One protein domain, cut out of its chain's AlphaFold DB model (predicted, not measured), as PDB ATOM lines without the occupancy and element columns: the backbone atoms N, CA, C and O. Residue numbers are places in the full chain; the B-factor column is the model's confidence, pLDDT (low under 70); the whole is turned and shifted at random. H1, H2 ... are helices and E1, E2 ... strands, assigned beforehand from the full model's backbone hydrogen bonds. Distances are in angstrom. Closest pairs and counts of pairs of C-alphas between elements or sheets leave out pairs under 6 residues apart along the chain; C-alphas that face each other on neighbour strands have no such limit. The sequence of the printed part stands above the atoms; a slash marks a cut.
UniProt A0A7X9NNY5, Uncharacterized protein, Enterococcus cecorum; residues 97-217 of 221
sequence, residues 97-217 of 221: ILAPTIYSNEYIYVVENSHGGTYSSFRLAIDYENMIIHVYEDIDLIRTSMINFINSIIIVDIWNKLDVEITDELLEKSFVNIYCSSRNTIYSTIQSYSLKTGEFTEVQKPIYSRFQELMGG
ATOM      1  N   ILE A  97      56.420  28.552 -41.443       82.50
ATOM      2  CA  ILE A  97      56.758  28.503 -40.016       82.50
ATOM      3  C   ILE A  97      55.667  27.723 -39.287       82.50
ATOM      4  O   ILE A  97      54.482  27.881 -39.577       82.50
ATOM      5  N   LEU A  98      56.072  26.942 -38.286       80.62
ATOM      6  CA  LEU A  98      55.175  26.328 -37.318       80.62
ATOM      7  C   LEU A  98      55.523  26.867 -35.927       80.62
ATOM      8  O   LEU A  98      56.631  26.662 -35.439       80.62
ATOM      9  N   ALA A  99      54.599  27.602 -35.314       78.88
ATOM     10  CA  ALA A  99      54.796  28.206 -34.000       78.88
ATOM     11  C   ALA A  99      53.888  27.530 -32.963       78.88
ATOM     12  O   ALA A  99      52.690  27.412 -33.217       78.88
ATOM     13  N   PRO A 100      54.400  27.114 -31.793       70.12
ATOM     14  CA  PRO A 100      53.564  26.536 -30.747       70.12
ATOM     15  C   PRO A 100      52.603  27.578 -30.160       70.12
ATOM     16  O   PRO A 100      52.912  28.772 -30.096       70.12
ATOM     17  N   THR A 101      51.438  27.121 -29.707       76.19
ATOM     18  CA  THR A 101      50.496  27.934 -28.925       76.19
ATOM     19  C   THR A 101      50.638  27.662 -27.424       76.19
ATOM     20  O   THR A 101      51.522  26.933 -26.983       76.19
ATOM     21  N   ILE A 102      49.757  28.263 -26.617       71.81
ATOM     22  CA  ILE A 102      49.651  27.958 -25.183       71.81
ATOM     23  C   ILE A 102      49.024  26.582 -24.906       71.81
ATOM     24  O   ILE A 102      49.120  26.098 -23.781       71.81
ATOM     25  N   TYR A 103      48.358  25.978 -25.894       70.06
ATOM     26  CA  TYR A 103      47.709  24.678 -25.765       70.06
ATOM     27  C   TYR A 103      48.648  23.580 -26.259       70.06
ATOM     28  O   TYR A 103      49.357  23.740 -27.254       70.06
ATOM     29  N   SER A 104      48.660  22.457 -25.546       83.44
ATOM     30  CA  SER A 104      49.469  21.301 -25.922       83.44
ATOM     31  C   SER A 104      49.021  20.754 -27.273       83.44
ATOM     32  O   SER A 104      47.826  20.653 -27.533       83.44
ATOM     33  N   ASN A 105      49.994  20.399 -28.115       88.12
ATOM     34  CA  ASN A 105      49.789  19.881 -29.470       88.12
ATOM     35  C   ASN A 105      49.038  20.835 -30.413       88.12
ATOM     36  O   ASN A 105      48.580  20.405 -31.470       88.12
ATOM     37  N   GLU A 106      48.940  22.121 -30.070       89.19
ATOM     38  CA  GLU A 106      48.361  23.137 -30.940       89.19
ATOM     39  C   GLU A 106      49.396  24.147 -31.414       89.19
ATOM     40  O   GLU A 106      50.211  24.666 -30.641       89.19
ATOM     41  N   TYR A 107      49.289  24.497 -32.691       85.12
ATOM     42  CA  TYR A 107      50.261  25.316 -33.393       85.12
ATOM     43  C   TYR A 107      49.572  26.345 -34.287       85.12
ATOM     44  O   TYR A 107      48.408  26.219 -34.665       85.12
ATOM     45  N   ILE A 108      50.317  27.378 -34.656       85.31
ATOM     46  CA  ILE A 108      49.979  28.275 -35.751       85.31
ATOM     47  C   ILE A 108      50.922  27.937 -36.896       85.31
ATOM     48  O   ILE A 108      52.133  28.142 -36.785       85.31
ATOM     49  N   TYR A 109      50.360  27.436 -37.987       87.19
ATOM     50  CA  TYR A 109      51.082  27.227 -39.230       87.19
ATOM     51  C   TYR A 109      50.924  28.452 -40.116       87.19
ATOM     52  O   TYR A 109      49.809  28.921 -40.346       87.19
ATOM     53  N   VAL A 110      52.042  29.000 -40.575       83.75
ATOM     54  CA  VAL A 110      52.080  30.149 -41.481       83.75
ATOM     55  C   VAL A 110      52.816  29.731 -42.731       83.75
ATOM     56  O   VAL A 110      53.915  29.193 -42.638       83.75
ATOM     57  N   VAL A 111      52.221  29.998 -43.883       81.38
ATOM     58  CA  VAL A 111      52.727  29.557 -45.180       81.38
ATOM     59  C   VAL A 111      52.609  30.672 -46.207       81.38
ATOM     60  O   VAL A 111      51.638  31.432 -46.198       81.38
ATOM     61  N   GLU A 112      53.614  30.802 -47.069       75.44
ATOM     62  CA  GLU A 112      53.583  31.744 -48.186       75.44
ATOM     63  C   GLU A 112      52.576  31.326 -49.261       75.44
ATOM     64  O   GLU A 112      52.516  30.173 -49.687       75.44
ATOM     65  N   ASN A 113      51.776  32.291 -49.709       66.62
ATOM     66  CA  ASN A 113      50.874  32.121 -50.835       66.62
ATOM     67  C   ASN A 113      51.638  32.304 -52.151       66.62
ATOM     68  O   ASN A 113      52.537  33.132 -52.262       66.62
ATOM     69  N   SER A 114      51.170  31.633 -53.201       56.75
ATOM     70  CA  SER A 114      51.713  31.705 -54.569       56.75
ATOM     71  C   SER A 114      51.749  33.114 -55.193       56.75
ATOM     72  O   SER A 114      52.400  33.318 -56.216       56.75
ATOM     73  N   HIS A 115      51.083  34.098 -54.583       54.16
ATOM     74  CA  HIS A 115      51.124  35.504 -54.979       54.16
ATOM     75  C   HIS A 115      52.093  36.245 -54.049       54.16
ATOM     76  O   HIS A 115      51.705  36.694 -52.965       54.16
ATOM     77  N   GLY A 116      53.355  36.294 -54.492       48.47
ATOM     78  CA  GLY A 116      54.552  36.658 -53.730       48.47
ATOM     79  C   GLY A 116      54.365  37.736 -52.661       48.47
ATOM     80  O   GLY A 116      53.889  38.841 -52.936       48.47
ATOM     81  N   GLY A 117      54.783  37.400 -51.437       51.53
ATOM     82  CA  GLY A 117      54.784  38.302 -50.283       51.53
ATOM     83  C   GLY A 117      53.495  38.334 -49.456       51.53
ATOM     84  O   GLY A 117      53.380  39.169 -48.559       51.53
ATOM     85  N   THR A 118      52.524  37.453 -49.721       59.94
ATOM     86  CA  THR A 118      51.349  37.269 -48.850       59.94
ATOM     87  C   THR A 118      51.394  35.915 -48.148       59.94
ATOM     88  O   THR A 118      51.859  34.938 -48.722       59.94
ATOM     89  N   TYR A 119      50.905  35.852 -46.908       73.62
ATOM     90  CA  TYR A 119      50.933  34.637 -46.090       73.62
ATOM     91  C   TYR A 119      49.525  34.237 -45.655       73.62
ATOM     92  O   TYR A 119      48.703  35.100 -45.332       73.62
ATOM     93  N   SER A 120      49.271  32.933 -45.602       77.25
ATOM     94  CA  SER A 120      48.092  32.348 -44.960       77.25
ATOM     95  C   SER A 120      48.478  31.775 -43.600       77.25
ATOM     96  O   SER A 120      49.596  31.297 -43.408       77.25
ATOM     97  N   SER A 121      47.568  31.865 -42.629       81.19
ATOM     98  CA  SER A 121      47.787  31.390 -41.264       81.19
ATOM     99  C   SER A 121      46.646  30.480 -40.841       81.19
ATOM    100  O   SER A 121      45.482  30.866 -40.929       81.19
ATOM    101  N   PHE A 122      47.003  29.305 -40.337       86.69
ATOM    102  CA  PHE A 122      46.080  28.245 -39.963       86.69
ATOM    103  C   PHE A 122      46.335  27.804 -38.525       86.69
ATOM    104  O   PHE A 122      47.487  27.727 -38.086       86.69
ATOM    105  N   ARG A 123      45.265  27.524 -37.775       91.25
ATOM    106  CA  ARG A 123      45.382  26.927 -36.438       91.25
ATOM    107  C   ARG A 123      45.413  25.420 -36.589       91.25
ATOM    108  O   ARG A 123      44.498  24.860 -37.180       91.25
ATOM    109  N   LEU A 124      46.446  24.788 -36.054       95.12
ATOM    110  CA  LEU A 124      46.611  23.345 -36.093       95.12
ATOM    111  C   LEU A 124      46.406  22.743 -34.707       95.12
ATOM    112  O   LEU A 124      46.857  23.331 -33.726       95.12
ATOM    113  N   ALA A 125      45.799  21.562 -34.645       96.69
ATOM    114  CA  ALA A 125      45.891  20.644 -33.516       96.69
ATOM    115  C   ALA A 125      46.361  19.280 -34.036       96.69
ATOM    116  O   ALA A 125      45.869  18.815 -35.063       96.69
ATOM    117  N   ILE A 126      47.333  18.664 -33.368       97.50
ATOM    118  CA  ILE A 126      47.964  17.421 -33.824       97.50
ATOM    119  C   ILE A 126      47.486  16.254 -32.969       97.50
ATOM    120  O   ILE A 126      47.730  16.217 -31.760       97.50
ATOM    121  N   ASP A 127      46.839  15.290 -33.613       96.62
ATOM    122  CA  ASP A 127      46.551  13.980 -33.046       96.62
ATOM    123  C   ASP A 127      47.638  13.000 -33.497       96.62
ATOM    124  O   ASP A 127      47.595  12.436 -34.593       96.62
ATOM    125  N   TYR A 128      48.648  12.831 -32.646       94.31
ATOM    126  CA  TYR A 128      49.769  11.929 -32.908       94.31
ATOM    127  C   TYR A 128      49.361  10.452 -32.899       94.31
ATOM    128  O   TYR A 128      50.000   9.651 -33.575       94.31
ATOM    129  N   GLU A 129      48.322  10.079 -32.146       94.19
ATOM    130  CA  GLU A 129      47.890   8.685 -32.014       94.19
ATOM    131  C   GLU A 129      47.200   8.209 -33.294       94.19
ATOM    132  O   GLU A 129      47.475   7.114 -33.783       94.19
ATOM    133  N   ASN A 130      46.349   9.062 -33.868       95.19
ATOM    134  CA  ASN A 130      45.598   8.751 -35.085       95.19
ATOM    135  C   ASN A 130      46.256   9.296 -36.363       95.19
ATOM    136  O   ASN A 130      45.729   9.086 -37.452       95.19
ATOM    137  N   MET A 131      47.398   9.986 -36.244       95.62
ATOM    138  CA  MET A 131      48.108  10.650 -37.349       95.62
ATOM    139  C   MET A 131      47.226  11.671 -38.089       95.62
ATOM    140  O   MET A 131      47.278  11.804 -39.313       95.62
ATOM    141  N   ILE A 132      46.404  12.414 -37.342       97.56
ATOM    142  CA  ILE A 132      45.489  13.415 -37.902       97.56
ATOM    143  C   ILE A 132      45.997  14.819 -37.581       97.56
ATOM    144  O   ILE A 132      46.202  15.192 -36.425       97.56
ATOM    145  N   ILE A 133      46.143  15.636 -38.620       98.19
ATOM    146  CA  ILE A 133      46.335  17.078 -38.485       98.19
ATOM    147  C   ILE A 133      44.955  17.730 -38.554       98.19
ATOM    148  O   ILE A 133      44.295  17.724 -39.590       98.19
ATOM    149  N   HIS A 134      44.505  18.331 -37.464       97.88
ATOM    150  CA  HIS A 134      43.298  19.146 -37.461       97.88
ATOM    151  C   HIS A 134      43.665  20.580 -37.824       97.88
ATOM    152  O   HIS A 134      44.538  21.168 -37.196       97.88
ATOM    153  N   VAL A 135      42.989  21.159 -38.810       96.38
ATOM    154  CA  VAL A 135      43.195  22.526 -39.292       96.38
ATOM    155  C   VAL A 135      41.918  23.318 -39.071       96.38
ATOM    156  O   VAL A 135      40.914  23.036 -39.712       96.38
ATOM    157  N   TYR A 136      41.943  24.333 -38.217       92.94
ATOM    158  CA  TYR A 136      40.845  25.287 -38.102       92.94
ATOM    159  C   TYR A 136      41.116  26.540 -38.919       92.94
ATOM    160  O   TYR A 136      42.163  27.189 -38.778       92.94
ATOM    161  N   GLU A 137      40.114  26.918 -39.702       88.50
ATOM    162  CA  GLU A 137      40.066  28.175 -40.422       88.50
ATOM    163  C   GLU A 137      38.713  28.866 -40.255       88.50
ATOM    164  O   GLU A 137      37.656  28.244 -40.213       88.50
ATOM    165  N   ASP A 138      38.771  30.188 -40.152       80.69
ATOM    166  CA  ASP A 138      37.603  31.061 -40.140       80.69
ATOM    167  C   ASP A 138      37.585  31.797 -41.477       80.69
ATOM    168  O   ASP A 138      38.399  32.705 -41.689       80.69
ATOM    169  N   ILE A 139      36.717  31.360 -42.393       76.62
ATOM    170  CA  ILE A 139      36.722  31.819 -43.789       76.62
ATOM    171  C   ILE A 139      36.417  33.312 -43.924       76.62
ATOM    172  O   ILE A 139      36.775  33.911 -44.935       76.62
ATOM    173  N   ASP A 140      35.812  33.929 -42.906       70.88
ATOM    174  CA  ASP A 140      35.533  35.366 -42.886       70.88
ATOM    175  C   ASP A 140      36.776  36.194 -42.506       70.88
ATOM    176  O   ASP A 140      36.815  37.406 -42.728       70.88
ATOM    177  N   LEU A 141      37.802  35.555 -41.932       66.31
ATOM    178  CA  LEU A 141      39.045  36.188 -41.480       66.31
ATOM    179  C   LEU A 141      40.265  35.802 -42.318       66.31
ATOM    180  O   LEU A 141      41.242  36.558 -42.374       66.31
ATOM    181  N   ILE A 142      40.251  34.625 -42.939       65.88
ATOM    182  CA  ILE A 142      41.365  34.151 -43.758       65.88
ATOM    183  C   ILE A 142      41.234  34.634 -45.204       65.88
ATOM    184  O   ILE A 142      40.156  34.708 -45.779       65.88
ATOM    185  N   ARG A 143      42.371  34.960 -45.825       64.19
ATOM    186  CA  ARG A 143      42.400  35.370 -47.238       64.19
ATOM    187  C   ARG A 143      42.225  34.193 -48.190       64.19
ATOM    188  O   ARG A 143      41.726  34.375 -49.298       64.19
ATOM    189  N   THR A 144      42.696  33.008 -47.807       76.75
ATOM    190  CA  THR A 144      42.652  31.823 -48.663       76.75
ATOM    191  C   THR A 144      42.598  30.555 -47.817       76.75
ATOM    192  O   THR A 144      43.381  30.398 -46.883       76.75
ATOM    193  N   SER A 145      41.640  29.683 -48.139       83.94
ATOM    194  CA  SER A 145      41.378  28.425 -47.430       83.94
ATOM    195  C   SER A 145      42.472  27.384 -47.657       83.94
ATOM    196  O   SER A 145      43.018  27.284 -48.761       83.94
ATOM    197  N   MET A 146      42.737  26.572 -46.632       88.69
ATOM    198  CA  MET A 146      43.621  25.410 -46.673       88.69
ATOM    199  C   MET A 146      43.190  24.416 -47.752       88.69
ATOM    200  O   MET A 146      44.049  23.814 -48.388       88.69
ATOM    201  N   ILE A 147      41.888  24.292 -48.034       89.12
ATOM    202  CA  ILE A 147      41.362  23.409 -49.092       89.12
ATOM    203  C   ILE A 147      42.006  23.718 -50.451       89.12
ATOM    204  O   ILE A 147      42.230  22.814 -51.250       89.12
ATOM    205  N   ASN A 148      42.364  24.980 -50.702       83.19
ATOM    206  CA  ASN A 148      42.964  25.400 -51.969       83.19
ATOM    207  C   ASN A 148      44.482  25.167 -52.049       83.19
ATOM    208  O   ASN A 148      45.058  25.327 -53.123       83.19
ATOM    209  N   PHE A 149      45.139  24.835 -50.935       81.44
ATOM    210  CA  PHE A 149      46.596  24.659 -50.873       81.44
ATOM    211  C   PHE A 149      47.034  23.273 -50.441       81.44
ATOM    212  O   PHE A 149      48.175  22.898 -50.714       81.44
ATOM    213  N   ILE A 150      46.175  22.545 -49.730       90.50
ATOM    214  CA  ILE A 150      46.557  21.297 -49.093       90.50
ATOM    215  C   ILE A 150      47.046  20.296 -50.137       90.50
ATOM    216  O   ILE A 150      46.413  20.056 -51.163       90.50
ATOM    217  N   ASN A 151      48.232  19.760 -49.886       89.81
ATOM    218  CA  ASN A 151      48.877  18.750 -50.707       89.81
ATOM    219  C   ASN A 151      49.939  18.028 -49.868       89.81
ATOM    220  O   ASN A 151      50.219  18.412 -48.726       89.81
ATOM    221  N   SER A 152      50.561  17.002 -50.446       90.38
ATOM    222  CA  SER A 152      51.569  16.196 -49.758       90.38
ATOM    223  C   SER A 152      52.768  16.998 -49.248       90.38
ATOM    224  O   SER A 152      53.250  16.716 -48.154       90.38
ATOM    225  N   ILE A 153      53.210  18.029 -49.975       89.31
ATOM    226  CA  ILE A 153      54.336  18.888 -49.577       89.31
ATOM    227  C   ILE A 153      53.997  19.630 -48.280       89.31
ATOM    228  O   ILE A 153      54.800  19.608 -47.354       89.31
ATOM    229  N   ILE A 154      52.801  20.223 -48.177       90.75
ATOM    230  CA  ILE A 154      52.347  20.927 -46.962       90.75
ATOM    231  C   ILE A 154      52.292  19.983 -45.758       90.75
ATOM    232  O   ILE A 154      52.733  20.329 -44.666       90.75
ATOM    233  N   ILE A 155      51.740  18.787 -45.948       93.75
ATOM    234  CA  ILE A 155      51.521  17.833 -44.855       93.75
ATOM    235  C   ILE A 155      52.858  17.309 -44.326       93.75
ATOM    236  O   ILE A 155      53.098  17.320 -43.120       93.75
ATOM    237  N   VAL A 156      53.751  16.905 -45.232       92.88
ATOM    238  CA  VAL A 156      55.107  16.451 -44.894       92.88
ATOM    239  C   VAL A 156      55.910  17.575 -44.242       92.88
ATOM    240  O   VAL A 156      56.643  17.338 -43.286       92.88
ATOM    241  N   ASP A 157      55.749  18.813 -44.710       91.69
ATOM    242  CA  ASP A 157      56.381  19.988 -44.113       91.69
ATOM    243  C   ASP A 157      55.956  20.217 -42.653       91.69
ATOM    244  O   ASP A 157      56.803  20.515 -41.807       91.69
ATOM    245  N   ILE A 158      54.668  20.042 -42.339       94.12
ATOM    246  CA  ILE A 158      54.161  20.135 -40.965       94.12
ATOM    247  C   ILE A 158      54.769  19.029 -40.098       94.12
ATOM    248  O   ILE A 158      55.301  19.337 -39.032       94.12
ATOM    249  N   TRP A 159      54.748  17.771 -40.551       94.50
ATOM    250  CA  TRP A 159      55.316  16.647 -39.795       94.50
ATOM    251  C   TRP A 159      56.816  16.804 -39.531       94.50
ATOM    252  O   TRP A 159      57.259  16.635 -38.396       94.50
ATOM    253  N   ASN A 160      57.583  17.229 -40.537       91.12
ATOM    254  CA  ASN A 160      59.011  17.506 -40.379       91.12
ATOM    255  C   ASN A 160      59.275  18.602 -39.337       91.12
ATOM    256  O   ASN A 160      60.211  18.489 -38.555       91.12
ATOM    257  N   LYS A 161      58.455  19.662 -39.292       89.12
ATOM    258  CA  LYS A 161      58.588  20.738 -38.288       89.12
ATOM    259  C   LYS A 161      58.197  20.319 -36.871       89.12
ATOM    260  O   LYS A 161      58.502  21.044 -35.926       89.12
ATOM    261  N   LEU A 162      57.503  19.195 -36.732       90.81
ATOM    262  CA  LEU A 162      57.199  18.555 -35.453       90.81
ATOM    263  C   LEU A 162      58.265  17.520 -35.060       90.81
ATOM    264  O   LEU A 162      58.064  16.805 -34.082       90.81
ATOM    265  N   ASP A 163      59.369  17.436 -35.813       89.81
ATOM    266  CA  ASP A 163      60.437  16.443 -35.659       89.81
ATOM    267  C   ASP A 163      59.917  14.987 -35.703       89.81
ATOM    268  O   ASP A 163      60.454  14.097 -35.042       89.81
ATOM    269  N   VAL A 164      58.862  14.731 -36.488       90.19
ATOM    270  CA  VAL A 164      58.304  13.386 -36.710       90.19
ATOM    271  C   VAL A 164      58.986  12.734 -37.912       90.19
ATOM    272  O   VAL A 164      59.061  13.318 -38.992       90.19
ATOM    273  N   GLU A 165      59.462  11.501 -37.736       91.75
ATOM    274  CA  GLU A 165      60.061  10.717 -38.817       91.75
ATOM    275  C   GLU A 165      59.021  10.364 -39.891       91.75
ATOM    276  O   GLU A 165      57.952   9.823 -39.597       91.75
ATOM    277  N   ILE A 166      59.349  10.644 -41.154       91.94
ATOM    278  CA  ILE A 166      58.475  10.353 -42.293       91.94
ATOM    279  C   ILE A 166      58.638   8.887 -42.703       91.94
ATOM    280  O   ILE A 166      59.535   8.538 -43.468       91.94
ATOM    281  N   THR A 167      57.757   8.035 -42.187       93.69
ATOM    282  CA  THR A 167      57.701   6.599 -42.494       93.69
ATOM    283  C   THR A 167      56.601   6.277 -43.507       93.69
ATOM    284  O   THR A 167      55.654   7.046 -43.675       93.69
ATOM    285  N   ASP A 168      56.673   5.106 -44.148       92.81
ATOM    286  CA  ASP A 168      55.601   4.625 -45.036       92.81
ATOM    287  C   ASP A 168      54.251   4.532 -44.305       92.81
ATOM    288  O   ASP A 168      53.210   4.855 -44.874       92.81
ATOM    289  N   GLU A 169      54.270   4.158 -43.021       93.50
ATOM    290  CA  GLU A 169      53.071   4.124 -42.183       93.50
ATOM    291  C   GLU A 169      52.459   5.520 -42.012       93.50
ATOM    292  O   GLU A 169      51.248   5.678 -42.179       93.50
ATOM    293  N   LEU A 170      53.284   6.538 -41.734       92.50
ATOM    294  CA  LEU A 170      52.827   7.924 -41.634       92.50
ATOM    295  C   LEU A 170      52.216   8.389 -42.960       92.50
ATOM    296  O   LEU A 170      51.144   8.991 -42.961       92.50
ATOM    297  N   LEU A 171      52.873   8.101 -44.086       91.38
ATOM    298  CA  LEU A 171      52.377   8.461 -45.417       91.38
ATOM    299  C   LEU A 171      51.040   7.782 -45.736       91.38
ATOM    300  O   LEU A 171      50.170   8.389 -46.362       91.38
ATOM    301  N   GLU A 172      50.861   6.542 -45.284       93.06
ATOM    302  CA  GLU A 172      49.653   5.759 -45.526       93.06
ATOM    303  C   GLU A 172      48.472   6.183 -44.642       93.06
ATOM    304  O   GLU A 172      47.329   6.185 -45.109       93.06
ATOM    305  N   LYS A 173      48.738   6.527 -43.379       93.62
ATOM    306  CA  LYS A 173      47.711   6.782 -42.358       93.62
ATOM    307  C   LYS A 173      47.472   8.257 -42.057       93.62
ATOM    308  O   LYS A 173      46.529   8.557 -41.333       93.62
ATOM    309  N   SER A 174      48.282   9.175 -42.584       96.31
ATOM    310  CA  SER A 174      48.099  10.602 -42.312       96.31
ATOM    311  C   SER A 174      46.880  11.181 -43.017       96.31
ATOM    312  O   SER A 174      46.731  11.084 -44.242       96.31
ATOM    313  N   PHE A 175      46.074  11.903 -42.244       97.44
ATOM    314  CA  PHE A 175      44.952  12.684 -42.748       97.44
ATOM    315  C   PHE A 175      44.988  14.111 -42.221       97.44
ATOM    316  O   PHE A 175      45.571  14.406 -41.177       97.44
ATOM    317  N   VAL A 176      44.315  15.003 -42.940       97.94
ATOM    318  CA  VAL A 176      44.094  16.378 -42.503       97.94
ATOM    319  C   VAL A 176      42.607  16.646 -42.426       97.94
ATOM    320  O   VAL A 176      41.939  16.629 -43.453       97.94
ATOM    321  N   ASN A 177      42.092  16.928 -41.233       97.75
ATOM    322  CA  ASN A 177      40.715  17.372 -41.043       97.75
ATOM    323  C   ASN A 177      40.677  18.897 -41.079       97.75
ATOM    324  O   ASN A 177      41.218  19.543 -40.185       97.75
ATOM    325  N   ILE A 178      40.025  19.475 -42.080       95.88
ATOM    326  CA  ILE A 178      39.888  20.920 -42.258       95.88
ATOM    327  C   ILE A 178      38.505  21.347 -41.770       95.88
ATOM    328  O   ILE A 178      37.488  20.874 -42.269       95.88
ATOM    329  N   TYR A 179      38.492  22.232 -40.781       94.06
ATOM    330  CA  TYR A 179      37.326  22.808 -40.124       94.06
ATOM    331  C   TYR A 179      37.137  24.216 -40.676       94.06
ATOM    332  O   TYR A 179      37.809  25.154 -40.240       94.06
ATOM    333  N   CYS A 180      36.241  24.355 -41.646       90.38
ATOM    334  CA  CYS A 180      35.901  25.635 -42.249       90.38
ATOM    335  C   CYS A 180      34.743  26.247 -41.469       90.38
ATOM    336  O   CYS A 180      33.611  25.788 -41.606       90.38
ATOM    337  N   SER A 181      35.011  27.261 -40.651       86.81
ATOM    338  CA  SER A 181      33.988  28.013 -39.918       86.81
ATOM    339  C   SER A 181      33.599  29.281 -40.675       86.81
ATOM    340  O   SER A 181      34.470  29.966 -41.211       86.81
ATOM    341  N   SER A 182      32.305  29.598 -40.702       80.19
ATOM    342  CA  SER A 182      31.747  30.833 -41.265       80.19
ATOM    343  C   SER A 182      30.641  31.375 -40.366       80.19
ATOM    344  O   SER A 182      29.851  30.604 -39.816       80.19
ATOM    345  N   ARG A 183      30.502  32.704 -40.304       77.31
ATOM    346  CA  ARG A 183      29.358  33.387 -39.677       77.31
ATOM    347  C   ARG A 183      28.018  32.906 -40.216       77.31
ATOM    348  O   ARG A 183      27.030  32.914 -39.489       77.31
ATOM    349  N   ASN A 184      27.966  32.508 -41.485       76.50
ATOM    350  CA  ASN A 184      26.827  31.764 -41.994       76.50
ATOM    351  C   ASN A 184      27.097  30.271 -41.783       76.50
ATOM    352  O   ASN A 184      27.820  29.636 -42.551       76.50
ATOM    353  N   THR A 185      26.490  29.719 -40.735       72.25
ATOM    354  CA  THR A 185      26.691  28.334 -40.288       72.25
ATOM    355  C   THR A 185      26.380  27.296 -41.369       72.25
ATOM    356  O   THR A 185      26.965  26.219 -41.350       72.25
ATOM    357  N   ILE A 186      25.555  27.625 -42.371       76.00
ATOM    358  CA  ILE A 186      25.265  26.755 -43.527       76.00
ATOM    359  C   ILE A 186      26.524  26.493 -44.368       76.00
ATOM    360  O   ILE A 186      26.640  25.448 -45.004       76.00
ATOM    361  N   TYR A 187      27.478  27.426 -44.369       74.38
ATOM    362  CA  TYR A 187      28.759  27.275 -45.061       74.38
ATOM    363  C   TYR A 187      29.854  26.685 -44.172       74.38
ATOM    364  O   TYR A 187      30.972  26.481 -44.644       74.38
ATOM    365  N   SER A 188      29.547  26.387 -42.905       84.81
ATOM    366  CA  SER A 188      30.499  25.726 -42.019       84.81
ATOM    367  C   SER A 188      30.554  24.234 -42.329       84.81
ATOM    368  O   SER A 188      29.534  23.546 -42.312       84.81
ATOM    369  N   THR A 189      31.744  23.715 -42.627       91.00
ATOM    370  CA  THR A 189      31.926  22.315 -43.040       91.00
ATOM    371  C   THR A 189      33.213  21.724 -42.481       91.00
ATOM    372  O   THR A 189      34.161  22.446 -42.172       91.00
ATOM    373  N   ILE A 190      33.231  20.398 -42.331       93.12
ATOM    374  CA  ILE A 190      34.452  19.641 -42.056       93.12
ATOM    375  C   ILE A 190      34.709  18.746 -43.260       93.12
ATOM    376  O   ILE A 190      33.810  18.024 -43.694       93.12
ATOM    377  N   GLN A 191      35.924  18.792 -43.792       93.88
ATOM    378  CA  GLN A 191      36.372  17.920 -44.876       93.88
ATOM    379  C   GLN A 191      37.718  17.309 -44.516       93.88
ATOM    380  O   GLN A 191      38.529  17.957 -43.855       93.88
ATOM    381  N   SER A 192      37.969  16.080 -44.959       97.00
ATOM    382  CA  SER A 192      39.254  15.421 -44.728       97.00
ATOM    383  C   SER A 192      40.034  15.252 -46.015       97.00
ATOM    384  O   SER A 192      39.462  14.925 -47.047       97.00
ATOM    385  N   TYR A 193      41.347  15.421 -45.947       97.69
ATOM    386  CA  TYR A 193      42.277  15.166 -47.040       97.69
ATOM    387  C   TYR A 193      43.197  14.001 -46.671       97.69
ATOM    388  O   TYR A 193      43.764  13.988 -45.576       97.69
ATOM    389  N   SER A 194      43.347  13.024 -47.566       96.62
ATOM    390  CA  SER A 194      44.250  11.887 -47.366       96.62
ATOM    391  C   SER A 194      45.616  12.173 -47.974       96.62
ATOM    392  O   SER A 194      45.715  12.471 -49.165       96.62
ATOM    393  N   LEU A 195      46.684  12.014 -47.186       94.44
ATOM    394  CA  LEU A 195      48.046  12.124 -47.708       94.44
ATOM    395  C   LEU A 195      48.353  11.020 -48.732       94.44
ATOM    396  O   LEU A 195      48.998  11.286 -49.743       94.44
ATOM    397  N   LYS A 196      47.853   9.803 -48.488       93.88
ATOM    398  CA  LYS A 196      48.080   8.627 -49.336       93.88
ATOM    399  C   LYS A 196      47.528   8.804 -50.747       93.88
ATOM    400  O   LYS A 196      48.218   8.508 -51.717       93.88
ATOM    401  N   THR A 197      46.263   9.210 -50.857       94.19
ATOM    402  CA  THR A 197      45.586   9.308 -52.160       94.19
ATOM    403  C   THR A 197      45.746  10.683 -52.791       94.19
ATOM    404  O   THR A 197      45.642  10.805 -54.007       94.19
ATOM    405  N   GLY A 198      46.021  11.711 -51.987       93.75
ATOM    406  CA  GLY A 198      46.065  13.092 -52.445       93.75
ATOM    407  C   GLY A 198      44.682  13.683 -52.739       93.75
ATOM    408  O   GLY A 198      44.583  14.654 -53.490       93.75
ATOM    409  N   GLU A 199      43.622  13.108 -52.167       94.75
ATOM    410  CA  GLU A 199      42.226  13.452 -52.453       94.75
ATOM    411  C   GLU A 199      41.439  13.798 -51.181       94.75
ATOM    412  O   GLU A 199      41.781  13.378 -50.068       94.75
ATOM    413  N   PHE A 200      40.345  14.545 -51.358       95.62
ATOM    414  CA  PHE A 200      39.360  14.762 -50.301       95.62
ATOM    415  C   PHE A 200      38.511  13.505 -50.085       95.62
ATOM    416  O   PHE A 200      38.116  12.827 -51.029       95.62
ATOM    417  N   THR A 201      38.223  13.206 -48.824       95.38
ATOM    418  CA  THR A 201      37.575  11.975 -48.364       95.38
ATOM    419  C   THR A 201      36.538  12.280 -47.284       95.38
ATOM    420  O   THR A 201      36.369  13.427 -46.858       95.38
ATOM    421  N   GLU A 202      35.832  11.240 -46.834       93.75
ATOM    422  CA  GLU A 202      34.984  11.340 -45.650       93.75
ATOM    423  C   GLU A 202      35.780  11.762 -44.415       93.75
ATOM    424  O   GLU A 202      36.971  11.471 -44.270       93.75
ATOM    425  N   VAL A 203      35.074  12.432 -43.508       95.44
ATOM    426  CA  VAL A 203      35.656  13.004 -42.304       95.44
ATOM    427  C   VAL A 203      36.267  11.920 -41.415       95.44
ATOM    428  O   VAL A 203      35.563  11.031 -40.931       95.44
ATOM    429  N   GLN A 204      37.570  12.023 -41.157       96.00
ATOM    430  CA  GLN A 204      38.291  11.067 -40.323       96.00
ATOM    431  C   GLN A 204      38.045  11.315 -38.840       96.00
ATOM    432  O   GLN A 204      37.952  12.457 -38.386       96.00
ATOM    433  N   LYS A 205      37.932  10.229 -38.077       94.44
ATOM    434  CA  LYS A 205      37.744  10.265 -36.624       94.44
ATOM    435  C   LYS A 205      39.065   9.946 -35.910       94.44
ATOM    436  O   LYS A 205      39.815   9.129 -36.435       94.44
ATOM    437  N   PRO A 206      39.298  10.500 -34.707       95.38
ATOM    438  CA  PRO A 206      38.393  11.367 -33.947       95.38
ATOM    439  C   PRO A 206      38.297  12.791 -34.512       95.38
ATOM    440  O   PRO A 206      39.132  13.238 -35.285       95.38
ATOM    441  N   ILE A 207      37.237  13.507 -34.136       94.38
ATOM    442  CA  ILE A 207      37.094  14.941 -34.412       94.38
ATOM    443  C   ILE A 207      37.648  15.713 -33.222       94.38
ATOM    444  O   ILE A 207      37.324  15.401 -32.078       94.38
ATOM    445  N   TYR A 208      38.430  16.758 -33.487       93.44
ATOM    446  CA  TYR A 208      38.899  17.666 -32.452       93.44
ATOM    447  C   TYR A 208      37.761  18.552 -31.929       93.44
ATOM    448  O   TYR A 208      37.309  19.480 -32.607       93.44
ATOM    449  N   SER A 209      37.293  18.250 -30.714       89.19
ATOM    450  CA  SER A 209      36.099  18.853 -30.106       89.19
ATOM    451  C   SER A 209      36.169  20.373 -30.041       89.19
ATOM    452  O   SER A 209      35.214  21.050 -30.402       89.19
ATOM    453  N   ARG A 210      37.324  20.932 -29.674       88.44
ATOM    454  CA  ARG A 210      37.484  22.382 -29.558       88.44
ATOM    455  C   ARG A 210      37.304  23.099 -30.896       88.44
ATOM    456  O   ARG A 210      36.707  24.169 -30.939       88.44
ATOM    457  N   PHE A 211      37.804  22.537 -31.996       90.44
ATOM    458  CA  PHE A 211      37.585  23.132 -33.321       90.44
ATOM    459  C   PHE A 211      36.137  22.965 -33.773       90.44
ATOM    460  O   PHE A 211      35.579  23.891 -34.353       90.44
ATOM    461  N   GLN A 212      35.507  21.840 -33.441       87.25
ATOM    462  CA  GLN A 212      34.084  21.629 -33.692       87.25
ATOM    463  C   GLN A 212      33.201  22.634 -32.929       87.25
ATOM    464  O   GLN A 212      32.286  23.205 -33.513       87.25
ATOM    465  N   GLU A 213      33.490  22.899 -31.656       85.00
ATOM    466  CA  GLU A 213      32.774  23.892 -30.841       85.00
ATOM    467  C   GLU A 213      32.903  25.304 -31.426       85.00
ATOM    468  O   GLU A 213      31.917  26.038 -31.507       85.00
ATOM    469  N   LEU A 214      34.095  25.672 -31.906       81.50
ATOM    470  CA  LEU A 214      34.332  26.965 -32.555       81.50
ATOM    471  C   LEU A 214      33.535  27.146 -33.856       81.50
ATOM    472  O   LEU A 214      33.243  28.281 -34.225       81.50
ATOM    473  N   MET A 215      33.156  26.062 -34.536       80.00
ATOM    474  CA  MET A 215      32.281  26.134 -35.712       80.00
ATOM    475  C   MET A 215      30.813  26.410 -35.351       80.00
ATOM    476  O   MET A 215      30.077  26.941 -36.175       80.00
ATOM    477  N   GLY A 216      30.377  26.057 -34.135       65.50
ATOM    478  CA  GLY A 216      29.005  26.269 -33.650       65.50
ATOM    479  C   GLY A 216      28.809  27.538 -32.811       65.50
ATOM    480  O   GLY A 216      27.681  27.882 -32.471       65.50
ATOM    481  N   GLY A 217      29.887  28.252 -32.472       52.00
ATOM    482  CA  GLY A 217      29.894  29.350 -31.495       52.00
ATOM    483  C   GLY A 217      29.240  30.676 -31.913       52.00
ATOM    484  O   GLY A 217      29.383  31.653 -31.184       52.00
TER     485      GLY A 217
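This is residues 97 to 217 of the 221 residues of an uncharacterized protein of Enterococcus cecorum (UniProt A0A7X9NNY5). What would one see first? A strongly twisted six-stranded sheet, E1 to E6, fans out through the domain, with H1 packed on one face beside the strands and H3 along E4 and E5 on the other. H2 is at one end, and after E6 a long link wraps round the sheet's E6 edge to reach H3. What are its make-up and size? The 121 printed residues hold the named elements E1 E2 E3 E4 H1 H2 E5 E6 H3 in chain order, class mixed, with a mixed sheet in the order E1 E2 E3 E4 E5 E6. The whole is compact, with a radius of gyration of the C-alphas of 13.6 A, and spans 40 by 35 by 31 A.

How do the strands pair? E1, residues 97 to 100, E2, 106 to 112, E3, 119 to 127, and E4, 132 to 138, form a meander, each strand the antiparallel neighbour of the one before; within hydrogen-bond range are N 99 and O 108 at 2.9 A, N 109 and O 122 at 2.9 A, and N 134 and O 125 at 2.8 A. E5, residues 175 to 181, is parallel to E4, with N 135 and O 177 at 2.8 A. E6, residues 189 to 194, makes an antiparallel hairpin with E5, with N 178 and O 191 at 2.8 A. Where are the helices? H1, residues 152 to 161, is on the sheet at a height of 6.6 A, over none of its strands; its closest C-alphas to E1 are those of Lys 161 and Leu 98, 6.6 A. H3, residues 209 to 216, is on the opposite face at 8.7 A, giving three layers, helices on both faces of a sheet; it lies over E4 and E5, along the strands, at 25 degrees to E4 on the local plane, and its closest C-alphas to E5 are those of Met 215 and Ser 181, 4.9 A. H2, residues 168 to 173, only grazes the sheet with residues 170 to 173, and is near H1. What joins E4 to E5? E4, H1 H2, E5 is a strand-helix-strand unit, two parallel neighbour strands with helices between, its crossover right-handed. How are the helix backbones? In H1, H2 and H3 every O i to N i+4 pair is within hydrogen-bond range.

Where does the first strand begin? C-alpha 97 of E1 is at (56.758, 28.503, -40.016). How long are the longer elements? E3 measures 24.8 A from first to last C-alpha, E2 20.0 A, E4 19.5 A, E5 19.1 A, E6 16.7 A and H1 14.2 A. Where does H3 end? Its C-alpha 216 is at (29.005, 26.269, -33.650).

How far does it reach? The two C-alphas farthest apart, those of Thr 167 and Asn 184, are 39.8 A apart, and the printed part has no cut. Which links are long? Those from E4 to H1 and from E6 to H3 are long; in the latter, residues 200 to 201 pair antiparallel with residues 192 to 193 of E6. Where is confidence low? The pLDDT is under 70 at residues 113 to 118, 141 to 143 and 216 to 217.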